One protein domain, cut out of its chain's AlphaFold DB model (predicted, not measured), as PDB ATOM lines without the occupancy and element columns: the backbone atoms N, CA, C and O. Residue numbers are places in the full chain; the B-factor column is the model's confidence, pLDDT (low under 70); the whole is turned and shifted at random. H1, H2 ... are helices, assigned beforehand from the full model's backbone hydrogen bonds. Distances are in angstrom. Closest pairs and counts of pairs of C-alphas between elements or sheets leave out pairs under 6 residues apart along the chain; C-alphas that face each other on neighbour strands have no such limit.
ATOM      1  N   HIS A   2      31.443 -22.826  -5.501       53.38
ATOM      2  CA  HIS A   2      31.789 -21.547  -4.898       53.38
ATOM      3  C   HIS A   2      31.228 -21.386  -3.477       53.38
ATOM      4  O   HIS A   2      30.063 -21.695  -3.210       53.38
ATOM      5  N   LEU A   3      32.086 -20.946  -2.558       65.62
ATOM      6  CA  LEU A   3      31.831 -20.863  -1.121       65.62
ATOM      7  C   LEU A   3      31.427 -19.414  -0.805       65.62
ATOM      8  O   LEU A   3      32.295 -18.555  -0.720       65.62
ATOM      9  N   CYS A   4      30.126 -19.135  -0.682       69.50
ATOM     10  CA  CYS A   4      29.608 -17.772  -0.438       69.50
ATOM     11  C   CYS A   4      29.477 -17.435   1.058       69.50
ATOM     12  O   CYS A   4      29.190 -16.298   1.414       69.50
ATOM     13  N   ASP A   5      29.630 -18.439   1.924       77.75
ATOM     14  CA  ASP A   5      29.570 -18.325   3.380       77.75
ATOM     15  C   ASP A   5      30.987 -18.346   3.979       77.75
ATOM     16  O   ASP A   5      31.361 -19.240   4.738       77.75
ATOM     17  N   ASP A   6      31.828 -17.410   3.547       79.06
ATOM     18  CA  ASP A   6      33.232 -17.297   3.962       79.06
ATOM     19  C   ASP A   6      33.451 -16.264   5.075       79.06
ATOM     20  O   ASP A   6      34.557 -16.163   5.607       79.06
ATOM     21  N   THR A   7      32.402 -15.536   5.454       77.00
ATOM     22  CA  THR A   7      32.447 -14.421   6.399       77.00
ATOM     23  C   THR A   7      31.467 -14.676   7.549       77.00
ATOM     24  O   THR A   7      30.333 -15.106   7.347       77.00
ATOM     25  N   ASN A   8      31.918 -14.483   8.783       74.19
ATOM     26  CA  ASN A   8      31.103 -14.566   9.992       74.19
ATOM     27  C   ASN A   8      30.189 -13.334  10.124       74.19
ATOM     28  O   ASN A   8      30.385 -12.310   9.472       74.19
ATOM     29  N   LEU A   9      29.204 -13.410  11.023       66.06
ATOM     30  CA  LEU A   9      28.281 -12.298  11.304       66.06
ATOM     31  C   LEU A   9      28.978 -11.045  11.868       66.06
ATOM     32  O   LEU A   9      28.425  -9.954  11.774       66.06
ATOM     33  N   ASP A  10      30.174 -11.200  12.434       74.19
ATOM     34  CA  ASP A  10      31.025 -10.117  12.939       74.19
ATOM     35  C   ASP A  10      31.938  -9.499  11.855       74.19
ATOM     36  O   ASP A  10      32.727  -8.606  12.148       74.19
ATOM     37  N   GLY A  11      31.841  -9.966  10.603       69.38
ATOM     38  CA  GLY A  11      32.662  -9.506   9.482       69.38
ATOM     39  C   GLY A  11      34.033 -10.182   9.369       69.38
ATOM     40  O   GLY A  11      34.783  -9.882   8.441       69.38
ATOM     41  N   THR A  12      34.380 -11.110  10.267       81.94
ATOM     42  CA  THR A  12      35.648 -11.854  10.193       81.94
ATOM     43  C   THR A  12      35.574 -12.998   9.180       81.94
ATOM     44  O   THR A  12      34.522 -13.602   8.979       81.94
ATOM     45  N   LYS A  13      36.696 -13.359   8.542       80.56
ATOM     46  CA  LYS A  13      36.731 -14.521   7.637       80.56
ATOM     47  C   LYS A  13      36.674 -15.834   8.420       80.56
ATOM     48  O   LYS A  13      37.394 -16.025   9.400       80.56
ATOM     49  N   LYS A  14      35.856 -16.780   7.959       82.88
ATOM     50  CA  LYS A  14      35.796 -18.146   8.492       82.88
ATOM     51  C   LYS A  14      37.086 -18.896   8.179       82.88
ATOM     52  O   LYS A  14      37.581 -18.846   7.052       82.88
ATOM     53  N   SER A  15      37.579 -19.658   9.158       79.94
ATOM     54  CA  SER A  15      38.695 -20.593   8.957       79.94
ATOM     55  C   SER A  15      38.435 -21.517   7.749       79.94
ATOM     56  O   SER A  15      37.275 -21.888   7.527       79.94
ATOM     57  N   PRO A  16      39.467 -21.888   6.965       73.62
ATOM     58  CA  PRO A  16      39.358 -22.882   5.893       73.62
ATOM     59  C   PRO A  16      38.775 -24.227   6.345       73.62
ATOM     60  O   PRO A  16      38.097 -24.875   5.556       73.62
ATOM     61  N   ASP A  17      38.974 -24.599   7.612       78.94
ATOM     62  CA  ASP A  17      38.530 -25.887   8.168       78.94
ATOM     63  C   ASP A  17      37.041 -25.912   8.544       78.94
ATOM     64  O   ASP A  17      36.483 -26.960   8.869       78.94
ATOM     65  N   LYS A  18      36.369 -24.752   8.533       76.94
ATOM     66  CA  LYS A  18      34.930 -24.680   8.797       76.94
ATOM     67  C   LYS A  18      34.154 -25.011   7.527       76.94
ATOM     68  O   LYS A  18      34.477 -24.516   6.452       76.94
ATOM     69  N   LEU A  19      33.082 -25.791   7.673       72.56
ATOM     70  CA  LEU A  19      32.164 -26.087   6.578       72.56
ATOM     71  C   LEU A  19      31.611 -24.774   6.006       72.56
ATOM     72  O   LEU A  19      30.989 -23.990   6.723       72.56
ATOM     73  N   ARG A  20      31.834 -24.547   4.711       76.25
ATOM     74  CA  ARG A  20      31.276 -23.413   3.971       76.25
ATOM     75  C   ARG A  20      30.264 -23.945   2.975       76.25
ATOM     76  O   ARG A  20      30.496 -24.957   2.318       76.25
ATOM     77  N   SER A  21      29.132 -23.270   2.865       73.38
ATOM     78  CA  SER A  21      28.068 -23.654   1.942       73.38
ATOM     79  C   SER A  21      27.878 -22.618   0.843       73.38
ATOM     80  O   SER A  21      28.242 -21.449   0.982       73.38
ATOM     81  N   SER A  22      27.311 -23.056  -0.280       77.06
ATOM     82  CA  SER A  22      26.927 -22.150  -1.359       77.06
ATOM     83  C   SER A  22      25.630 -21.419  -1.014       77.06
ATOM     84  O   SER A  22      24.784 -21.929  -0.276       77.06
ATOM     85  N   TYR A  23      25.419 -20.252  -1.623       77.31
ATOM     86  CA  TYR A  23      24.147 -19.533  -1.517       77.31
ATOM     87  C   TYR A  23      22.942 -20.398  -1.934       77.31
ATOM     88  O   TYR A  23      21.899 -20.351  -1.294       77.31
ATOM     89  N   SER A  24      23.091 -21.254  -2.955       71.94
ATOM     90  CA  SER A  24      22.014 -22.162  -3.384       71.94
ATOM     91  C   SER A  24      21.658 -23.193  -2.308       71.94
ATOM     92  O   SER A  24      20.491 -23.542  -2.144       71.94
ATOM     93  N   HIS A  25      22.649 -23.673  -1.550       77.75
ATOM     94  CA  HIS A  25      22.397 -24.540  -0.402       77.75
ATOM     95  C   HIS A  25      21.636 -23.789   0.700       77.75
ATOM     96  O   HIS A  25      20.638 -24.300   1.205       77.75
ATOM     97  N   ALA A  26      22.043 -22.550   0.997       81.00
ATOM     98  CA  ALA A  26      21.346 -21.690   1.951       81.00
ATOM     99  C   ALA A  26      19.897 -21.385   1.524       81.00
ATOM    100  O   ALA A  26      18.999 -21.460   2.356       81.00
ATOM    101  N   GLU A  27      19.630 -21.121   0.238       78.94
ATOM    102  CA  GLU A  27      18.265 -20.920  -0.284       78.94
ATOM    103  C   GLU A  27      17.394 -22.169  -0.137       78.94
ATOM    104  O   GLU A  27      16.237 -22.070   0.276       78.94
ATOM    105  N   LYS A  28      17.940 -23.351  -0.445       79.88
ATOM    106  CA  LYS A  28      17.215 -24.623  -0.298       79.88
ATOM    107  C   LYS A  28      16.862 -24.895   1.160       79.88
ATOM    108  O   LYS A  28      15.718 -25.246   1.442       79.88
ATOM    109  N   LEU A  29      17.812 -24.696   2.078       83.06
ATOM    110  CA  LEU A  29      17.556 -24.799   3.516       83.06
ATOM    111  C   LEU A  29      16.513 -23.769   3.957       83.06
ATOM    112  O   LEU A  29      15.557 -24.126   4.641       83.06
ATOM    113  N   HIS A  30      16.650 -22.513   3.519       78.25
ATOM    114  CA  HIS A  30      15.724 -21.442   3.879       78.25
ATOM    115  C   HIS A  30      14.283 -21.777   3.484       78.25
ATOM    116  O   HIS A  30      13.374 -21.707   4.314       78.25
ATOM    117  N   ALA A  31      14.091 -22.238   2.246       74.38
ATOM    118  CA  ALA A  31      12.798 -22.667   1.734       74.38
ATOM    119  C   ALA A  31      12.244 -23.896   2.477       74.38
ATOM    120  O   ALA A  31      11.062 -23.909   2.830       74.38
ATOM    121  N   ALA A  32      13.083 -24.902   2.747       78.06
ATOM    122  CA  ALA A  32      12.682 -26.124   3.442       78.06
ATOM    123  C   ALA A  32      12.205 -25.841   4.875       78.06
ATOM    124  O   ALA A  32      11.111 -26.263   5.254       78.06
ATOM    125  N   TYR A  33      12.969 -25.066   5.651       83.44
ATOM    126  CA  TYR A  33      12.564 -24.686   7.004       83.44
ATOM    127  C   TYR A  33      11.315 -23.809   6.989       83.44
ATOM    128  O   TYR A  33      10.397 -24.048   7.770       83.44
ATOM    129  N   ARG A  34      11.218 -22.844   6.065       76.94
ATOM    130  CA  ARG A  34      10.027 -21.989   5.945       76.94
ATOM    131  C   ARG A  34       8.766 -22.815   5.683       76.94
ATOM    132  O   ARG A  34       7.728 -22.531   6.279       76.94
ATOM    133  N   PHE A  35       8.864 -23.836   4.832       76.12
ATOM    134  CA  PHE A  35       7.785 -24.791   4.589       76.12
ATOM    135  C   PHE A  35       7.456 -25.621   5.839       76.12
ATOM    136  O   PHE A  35       6.284 -25.757   6.184       76.12
ATOM    137  N   GLY A  36       8.471 -26.109   6.559       84.69
ATOM    138  CA  GLY A  36       8.293 -26.837   7.818       84.69
ATOM    139  C   GLY A  36       7.553 -26.025   8.888       84.69
ATOM    140  O   GLY A  36       6.601 -26.524   9.481       84.69
ATOM    141  N   TYR A  37       7.914 -24.754   9.090       81.81
ATOM    142  CA  TYR A  37       7.204 -23.863  10.019       81.81
ATOM    143  C   TYR A  37       5.748 -23.620   9.593       81.81
ATOM    144  O   TYR A  37       4.849 -23.654  10.434       81.81
ATOM    145  N   LYS A  38       5.491 -23.472   8.285       77.06
ATOM    146  CA  LYS A  38       4.132 -23.339   7.738       77.06
ATOM    147  C   LYS A  38       3.259 -24.566   8.027       77.06
ATOM    148  O   LYS A  38       2.096 -24.398   8.380       77.06
ATOM    149  N   GLN A  39       3.810 -25.777   7.930       79.88
ATOM    150  CA  GLN A  39       3.100 -27.024   8.267       79.88
ATOM    151  C   GLN A  39       2.655 -27.075   9.738       79.88
ATOM    152  O   GLN A  39       1.646 -27.696  10.051       79.88
ATOM    153  N   HIS A  40       3.364 -26.380  10.629       82.00
ATOM    154  CA  HIS A  40       3.042 -26.303  12.056       82.00
ATOM    155  C   HIS A  40       2.214 -25.056  12.419       82.00
ATOM    156  O   HIS A  40       2.131 -24.692  13.589       82.00
ATOM    157  N   GLY A  41       1.625 -24.369  11.431       77.56
ATOM    158  CA  GLY A  41       0.788 -23.182  11.652       77.56
ATOM    159  C   GLY A  41       1.560 -21.917  12.047       77.56
ATOM    160  O   GLY A  41       0.950 -20.896  12.350       77.56
ATOM    161  N   LEU A  42       2.895 -21.944  12.014       79.19
ATOM    162  CA  LEU A  42       3.749 -20.810  12.363       79.19
ATOM    163  C   LEU A  42       4.002 -19.964  11.110       79.19
ATOM    164  O   LEU A  42       5.022 -20.101  10.431       79.19
ATOM    165  N   MET A  43       3.021 -19.125  10.775       67.44
ATOM    166  CA  MET A  43       3.049 -18.236   9.604       67.44
ATOM    167  C   MET A  43       3.489 -16.808   9.937       67.44
ATOM    168  O   MET A  43       3.987 -16.106   9.055       67.44
ATOM    169  N   ASP A  44       3.344 -16.405  11.198       73.94
ATOM    170  CA  ASP A  44       3.642 -15.052  11.652       73.94
ATOM    171  C   ASP A  44       5.142 -14.749  11.667       73.94
ATOM    172  O   ASP A  44       5.995 -15.642  11.675       73.94
ATOM    173  N   THR A  45       5.476 -13.459  11.668       75.62
ATOM    174  CA  THR A  45       6.866 -13.004  11.776       75.62
ATOM    175  C   THR A  45       7.453 -13.428  13.117       75.62
ATOM    176  O   THR A  45       6.788 -13.299  14.142       75.62
ATOM    177  N   TRP A  46       8.692 -13.927  13.113       81.88
ATOM    178  CA  TRP A  46       9.415 -14.249  14.346       81.88
ATOM    179  C   TRP A  46       9.534 -13.024  15.254       81.88
ATOM    180  O   TRP A  46      10.231 -12.067  14.908       81.88
ATOM    181  N   GLN A  47       8.872 -13.066  16.406       81.31
ATOM    182  CA  GLN A  47       8.836 -11.970  17.367       81.31
ATOM    183  C   GLN A  47       8.668 -12.490  18.793       81.31
ATOM    184  O   GLN A  47       8.122 -13.572  19.019       81.31
ATOM    185  N   GLU A  48       9.142 -11.717  19.762       85.38
ATOM    186  CA  GLU A  48       8.885 -11.996  21.170       85.38
ATOM    187  C   GLU A  48       7.443 -11.605  21.506       85.38
ATOM    188  O   GLU A  48       6.997 -10.498  21.213       85.38
ATOM    189  N   SER A  49       6.694 -12.522  22.109       80.69
ATOM    190  CA  SER A  49       5.353 -12.237  22.610       80.69
ATOM    191  C   SER A  49       5.425 -11.276  23.795       80.69
ATOM    192  O   SER A  49       5.994 -11.622  24.828       80.69
ATOM    193  N   GLU A  50       4.763 -10.124  23.694       82.38
ATOM    194  CA  GLU A  50       4.696  -9.125  24.776       82.38
ATOM    195  C   GLU A  50       4.106  -9.692  26.079       82.38
ATOM    196  O   GLU A  50       4.471  -9.273  27.175       82.38
ATOM    197  N   VAL A  51       3.219 -10.685  25.960       83.50
ATOM    198  CA  VAL A  51       2.510 -11.295  27.092       83.50
ATOM    199  C   VAL A  51       3.297 -12.454  27.695       83.50
ATOM    200  O   VAL A  51       3.397 -12.577  28.913       83.50
ATOM    201  N   THR A  52       3.846 -13.337  26.857       83.56
ATOM    202  CA  THR A  52       4.453 -14.593  27.335       83.56
ATOM    203  C   THR A  52       5.976 -14.559  27.389       83.56
ATOM    204  O   THR A  52       6.572 -15.499  27.915       83.56
ATOM    205  N   ARG A  53       6.610 -13.521  26.825       85.50
ATOM    206  CA  ARG A  53       8.063 -13.412  26.587       85.50
ATOM    207  C   ARG A  53       8.684 -14.607  25.861       85.50
ATOM    208  O   ARG A  53       9.890 -14.834  25.897       85.50
ATOM    209  N   LYS A  54       7.854 -15.415  25.203       83.56
ATOM    210  CA  LYS A  54       8.300 -16.516  24.354       83.56
ATOM    211  C   LYS A  54       8.402 -16.013  22.928       83.56
ATOM    212  O   LYS A  54       7.560 -15.241  22.472       83.56
ATOM    213  N   MET A  55       9.417 -16.487  22.221       81.94
ATOM    214  CA  MET A  55       9.525 -16.244  20.791       81.94
ATOM    215  C   MET A  55       8.452 -17.051  20.060       81.94
ATOM    216  O   MET A  55       8.358 -18.267  20.236       81.94
ATOM    217  N   LEU A  56       7.642 -16.370  19.257       80.12
ATOM    218  CA  LEU A  56       6.568 -16.947  18.456       80.12
ATOM    219  C   LEU A  56       6.782 -16.620  16.976       80.12
ATOM    220  O   LEU A  56       7.446 -15.644  16.628       80.12
ATOM    221  N   GLY A  57       6.195 -17.440  16.102       82.62
ATOM    222  CA  GLY A  57       6.227 -17.252  14.652       82.62
ATOM    223  C   GLY A  57       7.308 -18.066  13.940       82.62
ATOM    224  O   GLY A  57       7.824 -19.062  14.448       82.62
ATOM    225  N   ASN A  58       7.635 -17.651  12.723       83.00
ATOM    226  CA  ASN A  58       8.529 -18.355  11.816       83.00
ATOM    227  C   ASN A  58       9.929 -17.740  11.836       83.00
ATOM    228  O   ASN A  58      10.147 -16.667  11.279       83.00
ATOM    229  N   LEU A  59      10.914 -18.442  12.398       82.12
ATOM    230  CA  LEU A  59      12.302 -17.959  12.453       82.12
ATOM    231  C   LEU A  59      12.852 -17.555  11.070       82.12
ATOM    232  O   LEU A  59      13.646 -16.615  10.955       82.12
ATOM    233  N   MET A  60      12.384 -18.214  10.005       79.81
ATOM    234  CA  MET A  60      12.824 -17.976   8.628       79.81
ATOM    235  C   MET A  60      12.287 -16.675   8.028       79.81
ATOM    236  O   MET A  60      12.826 -16.212   7.021       79.81
ATOM    237  N   THR A  61      11.256 -16.077   8.630       73.19
ATOM    238  CA  THR A  61      10.749 -14.743   8.278       73.19
ATOM    239  C   THR A  61      11.342 -13.645   9.161       73.19
ATOM    240  O   THR A  61      11.011 -12.476   8.977       73.19
ATOM    241  N   SER A  62      12.249 -13.982  10.089       79.44
ATOM    242  CA  SER A  62      12.883 -12.984  10.952       79.44
ATOM    243  C   SER A  62      13.694 -11.954  10.144       79.44
ATOM    244  O   SER A  62      14.300 -12.291   9.113       79.44
ATOM    245  N   PRO A  63      13.790 -10.701  10.630       71.19
ATOM    246  CA  PRO A  63      14.641  -9.684  10.017       71.19
ATOM    247  C   PRO A  63      16.115 -10.105   9.944       71.19
ATOM    248  O   PRO A  63      16.797  -9.805   8.967       71.19
ATOM    249  N   ILE A  64      16.598 -10.846  10.949       76.62
ATOM    250  CA  ILE A  64      17.993 -11.301  11.042       76.62
ATOM    251  C   ILE A  64      18.311 -12.291   9.918       76.62
ATOM    252  O   ILE A  64      19.277 -12.097   9.180       76.62
ATOM    253  N   VAL A  65      17.473 -13.315   9.737       79.19
ATOM    254  CA  VAL A  65      17.658 -14.316   8.676       79.19
ATOM    255  C   VAL A  65      17.489 -13.680   7.297       79.19
ATOM    256  O   VAL A  65      18.269 -13.961   6.389       79.19
ATOM    257  N   SER A  66      16.527 -12.769   7.137       72.38
ATOM    258  CA  SER A  66      16.312 -12.050   5.874       72.38
ATOM    259  C   SER A  66      17.513 -11.180   5.492       72.38
ATOM    260  O   SER A  66      17.935 -11.169   4.331       72.38
ATOM    261  N   LYS A  67      18.110 -10.487   6.471       73.50
ATOM    262  CA  LYS A  67      19.330  -9.696   6.284       73.50
ATOM    263  C   LYS A  67      20.518 -10.590   5.931       73.50
ATOM    264  O   LYS A  67      21.223 -10.286   4.979       73.50
ATOM    265  N   TYR A  68      20.684 -11.720   6.620       80.44
ATOM    266  CA  TYR A  68      21.726 -12.704   6.318       80.44
ATOM    267  C   TYR A  68      21.609 -13.266   4.892       80.44
ATOM    268  O   TYR A  68      22.584 -13.249   4.143       80.44
ATOM    269  N   MET A  69      20.410 -13.684   4.469       78.56
ATOM    270  CA  MET A  69      20.164 -14.172   3.104       78.56
ATOM    271  C   MET A  69      20.444 -13.098   2.048       78.56
ATOM    272  O   MET A  69      21.025 -13.390   1.002       78.56
ATOM    273  N   SER A  70      20.077 -11.845   2.333       71.25
ATOM    274  CA  SER A  70      20.369 -10.707   1.455       71.25
ATOM    275  C   SER A  70      21.874 -10.451   1.347       71.25
ATOM    276  O   SER A  70      22.379 -10.280   0.240       71.25
ATOM    277  N   SER A  71      22.607 -10.511   2.464       75.00
ATOM    278  CA  SER A  71      24.068 -10.393   2.474       75.00
ATOM    279  C   SER A  71      24.736 -11.520   1.693       75.00
ATOM    280  O   SER A  71      25.571 -11.237   0.844       75.00
ATOM    281  N   LEU A  72      24.343 -12.785   1.895       78.62
ATOM    282  CA  LEU A  72      24.890 -13.910   1.125       78.62
ATOM    283  C   LEU A  72      24.652 -13.743  -0.383       78.62
ATOM    284  O   LEU A  72      25.531 -14.048  -1.190       78.62
ATOM    285  N   LYS A  73      23.478 -13.231  -0.772       71.38
ATOM    286  CA  LYS A  73      23.164 -12.912  -2.168       71.38
ATOM    287  C   LYS A  73      24.078 -11.811  -2.711       71.38
ATOM    288  O   LYS A  73      24.585 -11.946  -3.821       71.38
ATOM    289  N   CYS A  74      24.312 -10.747  -1.942       74.50
ATOM    290  CA  CYS A  74      25.244  -9.680  -2.305       74.50
ATOM    291  C   CYS A  74      26.688 -10.184  -2.410       74.50
ATOM    292  O   CYS A  74      27.361  -9.846  -3.377       74.50
ATOM    293  N   HIS A  75      27.145 -11.024  -1.479       74.44
ATOM    294  CA  HIS A  75      28.484 -11.621  -1.513       74.44
ATOM    295  C   HIS A  75      28.683 -12.516  -2.732       74.44
ATOM    296  O   HIS A  75      29.717 -12.424  -3.383       74.44
ATOM    297  N   LYS A  76      27.669 -13.307  -3.096       71.12
ATOM    298  CA  LYS A  76      27.670 -14.071  -4.346       71.12
ATOM    299  C   LYS A  76      27.824 -13.156  -5.569       71.12
ATOM    300  O   LYS A  76      28.654 -13.399  -6.430       71.12
ATOM    301  N   VAL A  77      27.072 -12.056  -5.629       65.31
ATOM    302  CA  VAL A  77      27.196 -11.085  -6.731       65.31
ATOM    303  C   VAL A  77      28.583 -10.418  -6.744       65.31
ATOM    304  O   VAL A  77      29.169 -10.246  -7.809       65.31
ATOM    305  N   GLN A  78      29.129 -10.072  -5.575       68.00
ATOM    306  CA  GLN A  78      30.454  -9.457  -5.423       68.00
ATOM    307  C   GLN A  78      31.608 -10.407  -5.764       68.00
ATOM    308  O   GLN A  78      32.637  -9.942  -6.248       68.00
ATOM    309  N   SER A  79      31.451 -11.722  -5.567       67.81
ATOM    310  CA  SER A  79      32.435 -12.729  -5.988       67.81
ATOM    311  C   SER A  79      32.468 -12.945  -7.507       67.81
ATOM    312  O   SER A  79      33.172 -13.833  -7.984       67.81
ATOM    313  N   GLY A  80      31.716 -12.148  -8.275       53.31
ATOM    314  CA  GLY A  80      31.581 -12.286  -9.723       53.31
ATOM    315  C   GLY A  80      30.624 -13.404 -10.134       53.31
ATOM    316  O   GLY A  80      30.384 -13.599 -11.322       53.31
ATOM    317  N   GLU A  81      30.022 -14.113  -9.175       49.91
ATOM    318  CA  GLU A  81      28.919 -15.020  -9.453       49.91
ATOM    319  C   GLU A  81      27.636 -14.209  -9.588       49.91
ATOM    320  O   GLU A  81      26.844 -14.040  -8.654       49.91
ATOM    321  N   THR A  82      27.357 -13.758 -10.807       46.28
ATOM    322  CA  THR A  82      25.968 -13.507 -11.180       46.28
ATOM    323  C   THR A  82      25.145 -14.730 -10.764       46.28
ATOM    324  O   THR A  82      25.583 -15.858 -11.008       46.28
ATOM    325  N   PRO A  83      23.978 -14.575 -10.106       43.44
ATOM    326  CA  PRO A  83      23.051 -15.678  -9.997       43.44
ATOM    327  C   PRO A  83      22.735 -16.054 -11.433       43.44
ATOM    328  O   PRO A  83      21.982 -15.350 -12.098       43.44
ATOM    329  N   THR A  84      23.367 -17.112 -11.933       46.19
ATOM    330  CA  THR A  84      23.055 -17.673 -13.236       46.19
ATOM    331  C   THR A  84      21.694 -18.329 -13.052       46.19
ATOM    332  O   THR A  84      21.564 -19.537 -12.873       46.19
TER     333      THR A  84
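What this domain is: This is residues 2 to 84 of the 345 residues of the protein "Cointegrate resolution protein s" of Moniliophthora roreri (strain MCA 2997) (UniProt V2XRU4). What shape is this? With little regular structure, it is a loose helical hairpin: H1 and H2 lie side by side and run opposite ways, with unnamed stretches looping at both ends, residues 2 to 22 and 40 to 62. What are its figures? The 83 printed residues hold H1, then H2, and no named strand: all helix, with 33 residues in named elements. The radius of gyration of the C-alphas is 15.1 A, and the elongated outline spans 45 by 27 by 21 A.

Where its parts are: Where is H1? Residues 23 to 39, 24.4 A long, begin at C-alpha 23 (24.147, -19.533, -1.517). Where is H2? Residues 63 to 78, 22.1 A long, end at C-alpha 78 (30.454, -9.457, -5.423).

How they stand to each other: How do the helices meet? Residues 23 to 27 of H1 alone touch H2, through its residues 69 to 76 alone. The closest C-alphas, of Tyr 23 and Leu 72, are 6.3 A apart, at a shallow tilt of 23 degrees. What of the backbone? In H1 and H2 every O i to N i+4 pair is within hydrogen-bond range. Residues 47 to 48 pair antiparallel with 55 to 56.

The domain as a whole: How far does it reach? The two C-alphas farthest apart, of Val 51 and Gly 80, are 46.9 A apart; the link H1 to H2 is long, and the printed part has no cut. Where is confidence low? Residues 2 to 4, 9, 11, 43 and 77 to 84 have pLDDT under 70.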